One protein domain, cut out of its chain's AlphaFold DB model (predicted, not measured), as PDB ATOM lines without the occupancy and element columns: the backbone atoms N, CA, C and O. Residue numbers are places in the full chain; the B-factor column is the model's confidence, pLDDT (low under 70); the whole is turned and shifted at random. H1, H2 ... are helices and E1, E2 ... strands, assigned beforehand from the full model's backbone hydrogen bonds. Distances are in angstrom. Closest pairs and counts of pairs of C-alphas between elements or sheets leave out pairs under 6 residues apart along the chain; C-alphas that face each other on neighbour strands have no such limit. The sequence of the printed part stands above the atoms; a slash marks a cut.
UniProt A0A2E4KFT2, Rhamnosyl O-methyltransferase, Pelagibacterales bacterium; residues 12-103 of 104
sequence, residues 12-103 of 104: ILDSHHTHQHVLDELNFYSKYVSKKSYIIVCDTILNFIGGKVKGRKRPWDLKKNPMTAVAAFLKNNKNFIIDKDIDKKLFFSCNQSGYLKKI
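This is residues 12 to 103 of the 104 residues of the protein "Rhamnosyl O-methyltransferase" of Pelagibacterales bacterium (UniProt A0A2E4KFT2). A small three-stranded sheet, E1 E3 E2, has H3 packed on one face, and H1 crosses H3 at a steep angle and only grazes the sheet. Short H4 also grazes the sheet, well away from H1 and H3, while short H2 and the long loop of residues 50 to 65 reach away from the sheet, the loop making one end of the longest axis. The printed part has 92 residues with four named helices and three named strands, in the order H1 E1 H2 H3 E2 H4 E3, and the sheet is antiparallel throughout. The class is mixed, helices and strands, with 43 residues, under half, in named elements. The whole is compact, with a radius of gyration of the C-alphas of 12.9 A, and spans 42 by 29 by 20 A.

The printed part begins at Ile 12, and residues 12 to 13 form a short parallel pairing with residues 40 to 41, which belong to strand E1. H1, residues 19 to 29, begins with C-alpha 19 at (126.799, 156.374, 109.955) and is 15.5 A long from first to last C-alpha. E1 is residues 38 to 41, 9.4 A long, and H2 is residues 46 to 49, 5.2 A long. H3, residues 66 to 76, measures 16.0 A, with C-alpha 66 at (126.127, 157.236, 104.550). E2 is residues 80 to 82, 7.0 A long, and H4 is residues 84 to 89, 8.6 A long. E3, residues 99 to 102, is 9.8 A long and ends with C-alpha 102 at (113.818, 146.084, 97.487).

In the sheet E3 is the inner strand, and E1 and E2 are the edge strands. E1 and E3 are antiparallel at 149 degrees, with N 39 and O 100 within hydrogen-bond range at 2.9 A and N 100 and O 39 at 2.8 A. E3 and E2 are antiparallel at 150 degrees, with N 101 and O 81 within hydrogen-bond range at 2.8 A. E1, H2, H3 and E2 make a split strand-helix-strand unit, two strands running the same way with E3 between them in the sheet, and its crossover is right-handed. H3 on one face of the sheet gives two layers, one of helix and one of strands. Its height over the sheet is 8.8 A, and it is only just over E1, with 3 of its C-alphas falling on that strand. It runs along the strands, at 10 degrees to E1 on the local plane. H1 and H3 touch, with the C-alphas of Leu 23 and Ala 69 the closest at 5.0 A, at a steep tilt of 54 degrees, the same way. H1 only grazes the sheet, with its residues 22 to 29. H2 is not on the sheet, and it touches H3, where the C-alphas of Asn 47 and Met 67 are the closest at 6.2 A. H4 only grazes the sheet, with its residues 84 to 87, and it is apart from H1, H2 and H3. Every O i to N i+4 pair is within hydrogen-bond range in H1 and H4, and 6 of 7 are in H3; H2 is too short for such a pair.

The two C-alphas farthest apart are those of Lys 35 and Gly 55, 42.4 A. The printed part has no cut. The link from H2 to H3 is long, with 16 residues, 50 to 65, whose C-alphas lie 8 to 25 A from the mean of the C-alphas. The links E1 to H2, H3 to E2 and E2 to H4 are tight. The mean pLDDT of the printed part is 93.3, and residues 51 to 53 are under 70.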
ATOM      1  N   ILE A  12     113.415 158.289 100.643       98.25
ATOM      2  CA  ILE A  12     114.633 159.063 100.375       98.25
ATOM      3  C   ILE A  12     115.167 159.529 101.730       98.25
ATOM      4  O   ILE A  12     114.403 160.088 102.515       98.25
ATOM      5  N   LEU A  13     116.438 159.250 102.015       98.44
ATOM      6  CA  LEU A  13     117.113 159.624 103.258       98.44
ATOM      7  C   LEU A  13     118.084 160.766 102.972       98.44
ATOM      8  O   LEU A  13     119.100 160.551 102.312       98.44
ATOM      9  N   ASP A  14     117.743 161.958 103.457       97.06
ATOM     10  CA  ASP A  14     118.488 163.203 103.221       97.06
ATOM     11  C   ASP A  14     118.488 164.115 104.465       97.06
ATOM     12  O   ASP A  14     118.389 165.336 104.383       97.06
ATOM     13  N   SER A  15     118.487 163.510 105.656       94.19
ATOM     14  CA  SER A  15     118.382 164.238 106.925       94.19
ATOM     15  C   SER A  15     119.761 164.536 107.531       94.19
ATOM     16  O   SER A  15     120.200 165.684 107.562       94.19
ATOM     17  N   HIS A  16     120.453 163.505 108.022       93.19
ATOM     18  CA  HIS A  16     121.749 163.608 108.684       93.19
ATOM     19  C   HIS A  16     122.696 162.504 108.210       93.19
ATOM     20  O   HIS A  16     122.299 161.361 108.014       93.19
ATOM     21  N   HIS A  17     123.980 162.833 108.077       94.25
ATOM     22  CA  HIS A  17     124.931 162.020 107.307       94.25
ATOM     23  C   HIS A  17     125.899 161.187 108.148       94.25
ATOM     24  O   HIS A  17     126.885 160.651 107.642       94.25
ATOM     25  N   THR A  18     125.656 161.067 109.452       95.00
ATOM     26  CA  THR A  18     126.437 160.154 110.294       95.00
ATOM     27  C   THR A  18     126.036 158.713 110.032       95.00
ATOM     28  O   THR A  18     124.863 158.404 109.848       95.00
ATOM     29  N   HIS A  19     127.018 157.813 110.096       97.25
ATOM     30  CA  HIS A  19     126.799 156.374 109.955       97.25
ATOM     31  C   HIS A  19     125.612 155.868 110.788       97.25
ATOM     32  O   HIS A  19     124.723 155.216 110.256       97.25
ATOM     33  N   GLN A  20     125.612 156.178 112.090       98.00
ATOM     34  CA  GLN A  20     124.620 155.647 113.022       98.00
ATOM     35  C   GLN A  20     123.208 156.113 112.661       98.00
ATOM     36  O   GLN A  20     122.307 155.293 112.552       98.00
ATOM     37  N   HIS A  21     123.044 157.408 112.380       97.75
ATOM     38  CA  HIS A  21     121.747 157.983 112.036       97.75
ATOM     39  C   HIS A  21     121.175 157.370 110.755       97.75
ATOM     40  O   HIS A  21     120.043 156.895 110.751       97.75
ATOM     41  N   VAL A  22     121.981 157.300 109.691       98.38
ATOM     42  CA  VAL A  22     121.552 156.707 108.414       98.38
ATOM     43  C   VAL A  22     121.224 155.220 108.579       98.38
ATOM     44  O   VAL A  22     120.262 154.729 107.990       98.38
ATOM     45  N   LEU A  23     121.996 154.483 109.385       98.56
ATOM     46  CA  LEU A  23     121.726 153.071 109.662       98.56
ATOM     47  C   LEU A  23     120.400 152.888 110.417       98.56
ATOM     48  O   LEU A  23     119.626 151.988 110.083       98.56
ATOM     49  N   ASP A  24     120.115 153.752 111.390       98.50
ATOM     50  CA  ASP A  24     118.862 153.735 112.147       98.50
ATOM     51  C   ASP A  24     117.662 154.052 111.243       98.50
ATOM     52  O   ASP A  24     116.657 153.333 111.268       98.50
ATOM     53  N   GLU A  25     117.788 155.048 110.361       98.56
ATOM     54  CA  GLU A  25     116.780 155.356 109.342       98.56
ATOM     55  C   GLU A  25     116.552 154.179 108.381       98.56
ATOM     56  O   GLU A  25     115.406 153.788 108.138       98.56
ATOM     57  N   LEU A  26     117.622 153.564 107.867       98.62
ATOM     58  CA  LEU A  26     117.542 152.388 106.998       98.62
ATOM     59  C   LEU A  26     116.783 151.239 107.677       98.62
ATOM     60  O   LEU A  26     115.857 150.659 107.095       98.62
ATOM     61  N   ASN A  27     117.125 150.932 108.927       98.31
ATOM     62  CA  ASN A  27     116.461 149.887 109.703       98.31
ATOM     63  C   ASN A  27     114.986 150.219 109.964       98.31
ATOM     64  O   ASN A  27     114.120 149.351 109.819       98.31
ATOM     65  N   PHE A  28     114.675 151.475 110.287       97.75
ATOM     66  CA  PHE A  28     113.314 151.892 110.606       97.75
ATOM     67  C   PHE A  28     112.402 151.933 109.376       97.75
ATOM     68  O   PHE A  28     111.283 151.407 109.419       97.75
ATOM     69  N   TYR A  29     112.859 152.541 108.280       97.50
ATOM     70  CA  TYR A  29     112.026 152.807 107.108       97.50
ATOM     71  C   TYR A  29     111.934 151.628 106.130       97.50
ATOM     72  O   TYR A  29     110.932 151.494 105.420       97.50
ATOM     73  N   SER A  30     112.919 150.723 106.109       97.31
ATOM     74  CA  SER A  30     112.966 149.605 105.148       97.31
ATOM     75  C   SER A  30     111.763 148.657 105.190       97.31
ATOM     76  O   SER A  30     111.374 148.086 104.158       97.31
ATOM     77  N   LYS A  31     111.120 148.519 106.355       95.12
ATOM     78  CA  LYS A  31     109.906 147.704 106.521       95.12
ATOM     79  C   LYS A  31     108.700 148.253 105.757       95.12
ATOM     80  O   LYS A  31     107.826 147.477 105.381       95.12
ATOM     81  N   TYR A  32     108.679 149.552 105.465       94.50
ATOM     82  CA  TYR A  32     107.574 150.203 104.758       94.50
ATOM     83  C   TYR A  32     107.775 150.265 103.240       94.50
ATOM     84  O   TYR A  32     106.805 150.428 102.504       94.50
ATOM     85  N   VAL A  33     109.009 150.113 102.748       96.00
ATOM     86  CA  VAL A  33     109.292 150.155 101.305       96.00
ATOM     87  C   VAL A  33     108.626 148.985 100.592       96.00
ATOM     88  O   VAL A  33     108.656 147.844 101.060       96.00
ATOM     89  N   SER A  34     108.012 149.257  99.445       95.19
ATOM     90  CA  SER A  34     107.350 148.230  98.638       95.19
ATOM     91  C   SER A  34     108.357 147.398  97.839       95.19
ATOM     92  O   SER A  34     109.409 147.888  97.433       95.19
ATOM     93  N   LYS A  35     108.042 146.125  97.575       95.25
ATOM     94  CA  LYS A  35     108.846 145.289  96.671       95.25
ATOM     95  C   LYS A  35     108.938 145.952  95.290       95.25
ATOM     96  O   LYS A  35     107.938 146.474  94.795       95.25
ATOM     97  N   LYS A  36     110.120 145.907  94.665       96.00
ATOM     98  CA  LYS A  36     110.476 146.628  93.425       96.00
ATOM     99  C   LYS A  36     110.497 148.165  93.551       96.00
ATOM    100  O   LYS A  36     110.587 148.840  92.529       96.00
ATOM    101  N   SER A  37     110.425 148.716  94.763       96.81
ATOM    102  CA  SER A  37     110.683 150.136  95.053       96.81
ATOM    103  C   SER A  37     112.056 150.315  95.711       96.81
ATOM    104  O   SER A  37     112.828 149.356  95.799       96.81
ATOM    105  N   TYR A  38     112.374 151.540  96.138       98.00
ATOM    106  CA  TYR A  38     113.722 151.928  96.547       98.00
ATOM    107  C   TYR A  38     113.761 152.570  97.935       98.00
ATOM    108  O   TYR A  38     112.801 153.216  98.363       98.00
ATOM    109  N   ILE A  39     114.901 152.411  98.602       98.50
ATOM    110  CA  ILE A  39     115.432 153.429  99.507       98.50
ATOM    111  C   ILE A  39     116.562 154.124  98.753       98.50
ATOM    112  O   ILE A  39     117.441 153.444  98.227       98.50
ATOM    113  N   ILE A  40     116.533 155.450  98.683       98.31
ATOM    114  CA  ILE A  40     117.619 156.254  98.122       98.31
ATOM    115  C   ILE A  40     118.352 156.901  99.292       98.31
ATOM    116  O   ILE A  40     117.764 157.699 100.018       98.31
ATOM    117  N   VAL A  41     119.608 156.520  99.492       98.50
ATOM    118  CA  VAL A  41     120.495 157.102 100.504       98.50
ATOM    119  C   VAL A  41     121.320 158.196  99.845       98.50
ATOM    120  O   VAL A  41     122.103 157.906  98.934       98.50
ATOM    121  N   CYS A  42     121.130 159.439 100.280       97.50
ATOM    122  CA  CYS A  42     121.874 160.572  99.750       97.50
ATOM    123  C   CYS A  42     123.311 160.637 100.296       97.50
ATOM    124  O   CYS A  42     123.638 160.056 101.335       97.50
ATOM    125  N   ASP A  43     124.173 161.345  99.564       95.31
ATOM    126  CA  ASP A  43     125.528 161.741  99.965       95.31
ATOM    127  C   ASP A  43     126.470 160.583 100.326       95.31
ATOM    128  O   ASP A  43     127.391 160.706 101.141       95.31
ATOM    129  N   THR A  44     126.315 159.438  99.665       95.81
ATOM    130  CA  THR A  44     127.312 158.363  99.742       95.81
ATOM    131  C   THR A  44     128.670 158.796  99.176       95.81
ATOM    132  O   THR A  44     129.695 158.230  99.561       95.81
ATOM    133  N   ILE A  45     128.717 159.852  98.354       93.69
ATOM    134  CA  ILE A  45     129.957 160.477  97.864       93.69
ATOM    135  C   ILE A  45     130.891 160.954  98.984       93.69
ATOM    136  O   ILE A  45     132.106 161.046  98.783       93.69
ATOM    137  N   LEU A  46     130.361 161.198 100.188       92.38
ATOM    138  CA  LEU A  46     131.150 161.535 101.378       92.38
ATOM    139  C   LEU A  46     132.229 160.485 101.689       92.38
ATOM    140  O   LEU A  46     133.252 160.815 102.290       92.38
ATOM    141  N   ASN A  47     132.042 159.248 101.224       93.06
ATOM    142  CA  ASN A  47     133.034 158.185 101.318       93.06
ATOM    143  C   ASN A  47     134.304 158.423 100.483       93.06
ATOM    144  O   ASN A  47     135.328 157.813 100.763       93.06
ATOM    145  N   PHE A  48     134.255 159.296  99.476       89.94
ATOM    146  CA  PHE A  48     135.397 159.596  98.606       89.94
ATOM    147  C   PHE A  48     136.047 160.939  98.936       89.94
ATOM    148  O   PHE A  48     137.266 161.062  98.879       89.94
ATOM    149  N   ILE A  49     135.248 161.942  99.310       86.44
ATOM    150  CA  ILE A  49     135.753 163.298  99.589       86.44
ATOM    151  C   ILE A  49     136.159 163.502 101.059       86.44
ATOM    152  O   ILE A  49     136.933 164.404 101.378       86.44
ATOM    153  N   GLY A  50     135.658 162.654 101.964       76.50
ATOM    154  CA  GLY A  50     135.919 162.732 103.399       76.50
ATOM    155  C   GLY A  50     135.249 163.918 104.102       76.50
ATOM    156  O   GLY A  50     134.486 164.686 103.527       76.50
ATOM    157  N   GLY A  51     135.526 164.061 105.402       68.00
ATOM    158  CA  GLY A  51     134.907 165.084 106.260       68.00
ATOM    159  C   GLY A  51     135.643 166.428 106.307       68.00
ATOM    160  O   GLY A  51     135.171 167.368 106.946       68.00
ATOM    161  N   LYS A  52     136.813 166.543 105.664       64.62
ATOM    162  CA  LYS A  52     137.675 167.733 105.744       64.62
ATOM    163  C   LYS A  52     137.323 168.750 104.659       64.62
ATOM    164  O   LYS A  52     138.140 169.076 103.804       64.62
ATOM    165  N   VAL A  53     136.109 169.286 104.720       67.19
ATOM    166  CA  VAL A  53     135.775 170.507 103.978       67.19
ATOM    167  C   VAL A  53     136.324 171.692 104.774       67.19
ATOM    168  O   VAL A  53     136.055 171.814 105.971       67.19
ATOM    169  N   LYS A  54     137.133 172.548 104.136       71.44
ATOM    170  CA  LYS A  54     137.761 173.705 104.799       71.44
ATOM    171  C   LYS A  54     136.704 174.534 105.551       71.44
ATOM    172  O   LYS A  54     135.675 174.892 104.989       71.44
ATOM    173  N   GLY A  55     136.971 174.835 106.825       72.12
ATOM    174  CA  GLY A  55     136.187 175.787 107.621       72.12
ATOM    175  C   GLY A  55     134.981 175.237 108.395       72.12
ATOM    176  O   GLY A  55     134.325 176.021 109.075       72.12
ATOM    177  N   ARG A  56     134.669 173.929 108.353       78.62
ATOM    178  CA  ARG A  56     133.587 173.342 109.179       78.62
ATOM    179  C   ARG A  56     133.963 171.972 109.742       78.62
ATOM    180  O   ARG A  56     134.320 171.071 108.989       78.62
ATOM    181  N   LYS A  57     133.809 171.781 111.059       79.56
ATOM    182  CA  LYS A  57     133.849 170.444 111.676       79.56
ATOM    183  C   LYS A  57     132.562 169.707 111.303       79.56
ATOM    184  O   LYS A  57     131.474 170.152 111.661       79.56
ATOM    185  N   ARG A  58     132.678 168.607 110.561       86.31
ATOM    186  CA  ARG A  58     131.555 167.717 110.245       86.31
ATOM    187  C   ARG A  58     131.605 166.473 111.139       86.31
ATOM    188  O   ARG A  58     132.702 166.016 111.448       86.31
ATOM    189  N   PRO A  59     130.449 165.920 111.547       85.69
ATOM    190  CA  PRO A  59     130.398 164.718 112.379       85.69
ATOM    191  C   PRO A  59     130.595 163.405 111.591       85.69
ATOM    192  O   PRO A  59     130.562 162.332 112.188       85.69
ATOM    193  N   TRP A  60     130.799 163.474 110.272       86.25
ATOM    194  CA  TRP A  60     131.081 162.341 109.382       86.25
ATOM    195  C   TRP A  60     132.480 162.429 108.765       86.25
ATOM    196  O   TRP A  60     133.035 163.516 108.588       86.25
ATOM    197  N   ASP A  61     133.039 161.273 108.403       85.94
ATOM    198  CA  ASP A  61     134.347 161.143 107.756       85.94
ATOM    199  C   ASP A  61     134.406 159.934 106.799       85.94
ATOM    200  O   ASP A  61     133.399 159.283 106.527       85.94
ATOM    201  N   LEU A  62     135.595 159.608 106.281       87.06
ATOM    202  CA  LEU A  62     135.798 158.469 105.372       87.06
ATOM    203  C   LEU A  62     135.435 157.105 105.993       87.06
ATOM    204  O   LEU A  62     135.214 156.149 105.262       87.06
ATOM    205  N   LYS A  63     135.377 156.994 107.326       88.06
ATOM    206  CA  LYS A  63     135.070 155.754 108.058       88.06
ATOM    207  C   LYS A  63     133.641 155.720 108.603       88.06
ATOM    208  O   LYS A  63     133.147 154.642 108.925       88.06
ATOM    209  N   LYS A  64     132.990 156.877 108.759       93.19
ATOM    210  CA  LYS A  64     131.642 157.025 109.321       93.19
ATOM    211  C   LYS A  64     130.825 158.007 108.484       93.19
ATOM    212  O   LYS A  64     130.823 159.205 108.750       93.19
ATOM    213  N   ASN A  65     130.117 157.487 107.488       95.56
ATOM    214  CA  ASN A  65     129.324 158.254 106.515       95.56
ATOM    215  C   ASN A  65     128.138 157.418 105.967       95.56
ATOM    216  O   ASN A  65     128.025 156.234 106.317       95.56
ATOM    217  N   PRO A  66     127.277 157.966 105.085       97.81
ATOM    218  CA  PRO A  66     126.127 157.236 104.550       97.81
ATOM    219  C   PRO A  66     126.494 155.943 103.803       97.81
ATOM    220  O   PRO A  66     125.816 154.931 103.971       97.81
ATOM    221  N   MET A  67     127.603 155.903 103.051       97.38
ATOM    222  CA  MET A  67     128.035 154.683 102.350       97.38
ATOM    223  C   MET A  67     128.396 153.558 103.328       97.38
ATOM    224  O   MET A  67     128.048 152.396 103.110       97.38
ATOM    225  N   THR A  68     129.048 153.889 104.444       97.81
ATOM    226  CA  THR A  68     129.359 152.885 105.475       97.81
ATOM    227  C   THR A  68     128.097 152.338 106.153       97.81
ATOM    228  O   THR A  68     128.058 151.159 106.504       97.81
ATOM    229  N   ALA A  69     127.046 153.155 106.288       98.38
ATOM    230  CA  ALA A  69     125.744 152.708 106.787       98.38
ATOM    231  C   ALA A  69     125.041 151.783 105.781       98.38
ATOM    232  O   ALA A  69     124.534 150.730 106.169       98.38
ATOM    233  N   VAL A  70     125.093 152.115 104.484       98.56
ATOM    234  CA  VAL A  70     124.614 151.240 103.399       98.56
ATOM    235  C   VAL A  70     125.296 149.871 103.461       98.56
ATOM    236  O   VAL A  70     124.617 148.842 103.446       98.56
ATOM    237  N   ALA A  71     126.626 149.838 103.584       98.38
ATOM    238  CA  ALA A  71     127.380 148.589 103.678       98.38
ATOM    239  C   ALA A  71     126.964 147.746 104.900       98.38
ATOM    240  O   ALA A  71     126.737 146.539 104.775       98.38
ATOM    241  N   ALA A  72     126.808 148.379 106.070       98.44
ATOM    242  CA  ALA A  72     126.360 147.711 107.293       98.44
ATOM    243  C   ALA A  72     124.931 147.154 107.166       98.44
ATOM    244  O   ALA A  72     124.677 145.999 107.521       98.44
ATOM    245  N   PHE A  73     124.012 147.937 106.596       98.62
ATOM    246  CA  PHE A  73     122.630 147.531 106.360       98.62
ATOM    247  C   PHE A  73     122.540 146.307 105.434       98.62
ATOM    248  O   PHE A  73     121.881 145.322 105.766       98.62
ATOM    249  N   LEU A  74     123.256 146.311 104.305       98.50
ATOM    250  CA  LEU A  74     123.222 145.215 103.322       98.50
ATOM    251  C   LEU A  74     123.913 143.928 103.808       98.50
ATOM    252  O   LEU A  74     123.582 142.823 103.349       98.50
ATOM    253  N   LYS A  75     124.847 144.031 104.765       98.19
ATOM    254  CA  LYS A  75     125.444 142.854 105.417       98.19
ATOM    255  C   LYS A  75     124.360 142.001 106.083       98.19
ATOM    256  O   LYS A  75     124.330 140.789 105.859       98.19
ATOM    257  N   ASN A  76     123.437 142.654 106.788       95.06
ATOM    258  CA  ASN A  76     122.415 142.012 107.618       95.06
ATOM    259  C   ASN A  76     121.017 141.966 106.972       95.06
ATOM    260  O   ASN A  76     120.129 141.298 107.495       95.06
ATOM    261  N   ASN A  77     120.801 142.627 105.828       97.25
ATOM    262  CA  ASN A  77     119.499 142.689 105.164       97.25
ATOM    263  C   ASN A  77     119.568 142.203 103.707       97.25
ATOM    264  O   ASN A  77     120.045 142.904 102.818       97.25
ATOM    265  N   LYS A  78     119.035 141.002 103.443       97.94
ATOM    266  CA  LYS A  78     118.987 140.394 102.096       97.94
ATOM    267  C   LYS A  78     117.726 140.744 101.299       97.94
ATOM    268  O   LYS A  78     117.502 140.157 100.238       97.94
ATOM    269  N   ASN A  79     116.896 141.661 101.802       98.25
ATOM    270  CA  ASN A  79     115.718 142.148 101.084       98.25
ATOM    271  C   ASN A  79     116.059 143.282 100.116       98.25
ATOM    272  O   ASN A  79     115.225 143.615  99.278       98.25
ATOM    273  N   PHE A  80     117.261 143.857 100.214       98.69
ATOM    274  CA  PHE A  80     117.719 144.973  99.395       98.69
ATOM    275  C   PHE A  80     119.027 144.642  98.677       98.69
ATOM    276  O   PHE A  80     119.844 143.873  99.180       98.69
ATOM    277  N   ILE A  81     119.219 145.247  97.506       98.56
ATOM    278  CA  ILE A  81     120.479 145.241  96.752       98.56
ATOM    279  C   ILE A  81     120.768 146.646  96.227       98.56
ATOM    280  O   ILE A  81     119.841 147.428  96.024       98.56
ATOM    281  N   ILE A  82     122.036 146.944  95.956       98.31
ATOM    282  CA  ILE A  82     122.415 148.143  95.202       98.31
ATOM    283  C   ILE A  82     121.991 147.959  93.743       98.31
ATOM    284  O   ILE A  82     122.329 146.947  93.119       98.31
ATOM    285  N   ASP A  83     121.266 148.932  93.198       97.69
ATOM    286  CA  ASP A  83     120.887 148.960  91.787       97.69
ATOM    287  C   ASP A  83     122.047 149.484  90.928       97.69
ATOM    288  O   ASP A  83     122.182 150.679  90.659       97.69
ATOM    289  N   LYS A  84     122.906 148.555  90.499       95.56
ATOM    290  CA  LYS A  84     124.091 148.860  89.685       95.56
ATOM    291  C   LYS A  84     123.749 149.433  88.307       95.56
ATOM    292  O   LYS A  84     124.618 150.042  87.690       95.56
ATOM    293  N   ASP A  85     122.529 149.235  87.808       95.81
ATOM    294  CA  ASP A  85     122.125 149.805  86.522       95.81
ATOM    295  C   ASP A  85     121.907 151.315  86.649       95.81
ATOM    296  O   ASP A  85     122.252 152.060  85.732       95.81
ATOM    297  N   ILE A  86     121.391 151.779  87.794       95.06
ATOM    298  CA  ILE A  86     121.289 153.212  88.097       95.06
ATOM    299  C   ILE A  86     122.683 153.813  88.296       95.06
ATOM    300  O   ILE A  86     122.980 154.828  87.669       95.06
ATOM    301  N   ASP A  87     123.552 153.167  89.083       91.50
ATOM    302  CA  ASP A  87     124.927 153.646  89.302       91.50
ATOM    303  C   ASP A  87     125.690 153.826  87.976       91.50
ATOM    304  O   ASP A  87     126.377 154.824  87.787       91.50
ATOM    305  N   LYS A  88     125.537 152.894  87.022       91.94
ATOM    306  CA  LYS A  88     126.177 152.991  85.695       91.94
ATOM    307  C   LYS A  88     125.580 154.086  84.812       91.94
ATOM    308  O   LYS A  88     126.302 154.689  84.024       91.94
ATOM    309  N   LYS A  89     124.264 154.312  84.895       93.56
ATOM    310  CA  LYS A  89     123.575 155.351  84.112       93.56
ATOM    311  C   LYS A  89     123.901 156.752  84.621       93.56
ATOM    312  O   LYS A  89     124.009 157.680  83.826       93.56
ATOM    313  N   LEU A  90     124.058 156.907  85.933       90.75
ATOM    314  CA  LEU A  90     124.405 158.171  86.575       90.75
ATOM    315  C   LEU A  90     125.928 158.291  86.698       90.75
ATOM    316  O   LEU A  90     126.484 158.170  87.786       90.75
ATOM    317  N   PHE A  91     126.586 158.534  85.560       74.31
ATOM    318  CA  PHE A  91     128.050 158.590  85.431       74.31
ATOM    319  C   PHE A  91     128.723 159.464  86.507       74.31
ATOM    320  O   PHE A  91     129.769 159.105  87.045       74.31
ATOM    321  N   PHE A  92     128.071 160.567  86.890       84.88
ATOM    322  CA  PHE A  92     128.404 161.358  88.071       84.88
ATOM    323  C   PHE A  92     127.180 161.442  88.987       84.88
ATOM    324  O   PHE A  92     126.112 161.889  88.570       84.88
ATOM    325  N   SER A  93     127.326 161.009  90.241       91.44
ATOM    326  CA  SER A  93     126.263 161.060  91.246       91.44
ATOM    327  C   SER A  93     126.846 161.273  92.637       91.44
ATOM    328  O   SER A  93     127.851 160.658  92.993       91.44
ATOM    329  N   CYS A  94     126.171 162.082  93.453       94.44
ATOM    330  CA  CYS A  94     126.472 162.196  94.882       94.44
ATOM    331  C   CYS A  94     126.007 160.965  95.686       94.44
ATOM    332  O   CYS A  94     126.349 160.825  96.859       94.44
ATOM    333  N   ASN A  95     125.257 160.064  95.042       96.19
ATOM    334  CA  ASN A  95     124.547 158.947  95.663       96.19
ATOM    335  C   ASN A  95     124.992 157.592  95.082       96.19
ATOM    336  O   ASN A  95     124.189 156.662  94.996       96.19
ATOM    337  N   GLN A  96     126.250 157.466  94.641       94.81
ATOM    338  CA  GLN A  96     126.805 156.193  94.156       94.81
ATOM    339  C   GLN A  96     126.584 155.075  95.180       94.81
ATOM    340  O   GLN A  96     126.901 155.234  96.362       94.81
ATOM    341  N   SER A  97     126.024 153.947  94.747       96.56
ATOM    342  CA  SER A  97     125.631 152.834  95.622       96.56
ATOM    343  C   SER A  97     124.559 153.167  96.674       96.56
ATOM    344  O   SER A  97     124.258 152.340  97.532       96.56
ATOM    345  N   GLY A  98     123.939 154.348  96.597       97.81
ATOM    346  CA  GLY A  98     122.848 154.790  97.468       97.81
ATOM    347  C   GLY A  98     121.461 154.332  97.008       97.81
ATOM    348  O   GLY A  98     120.500 154.440  97.764       97.81
ATOM    349  N   TYR A  99     121.329 153.793  95.793       98.12
ATOM    350  CA  TYR A  99     120.057 153.315  95.241       98.12
ATOM    351  C   TYR A  99     119.788 151.864  95.653       98.12
ATOM    352  O   TYR A  99     120.187 150.918  94.970       98.12
ATOM    353  N   LEU A 100     119.095 151.672  96.776       98.62
ATOM    354  CA  LEU A 100     118.809 150.352  97.336       98.62
ATOM    355  C   LEU A 100     117.442 149.848  96.878       98.62
ATOM    356  O   LEU A 100     116.400 150.290  97.364       98.62
ATOM    357  N   LYS A 101     117.430 148.877  95.968       98.38
ATOM    358  CA  LYS A 101     116.212 148.261  95.440       98.38
ATOM    359  C   LYS A 101     115.723 147.145  96.350       98.38
ATOM    360  O   LYS A 101     116.473 146.211  96.635       98.38
ATOM    361  N   LYS A 102     114.447 147.178  96.737       98.25
ATOM    362  CA  LYS A 102     113.818 146.084  97.487       98.25
ATOM    363  C   LYS A 102     113.468 144.920  96.561       98.25
ATOM    364  O   LYS A 102     112.596 145.043  95.697       98.25
ATOM    365  N   ILE A 103     114.120 143.780  96.757       98.00
ATOM    366  CA  ILE A 103     113.969 142.567  95.940       98.00
ATOM    367  C   ILE A 103     113.094 141.488  96.580       98.00
ATOM    368  O   ILE A 103     112.593 140.626  95.856       98.00
TER     369      ILE A 103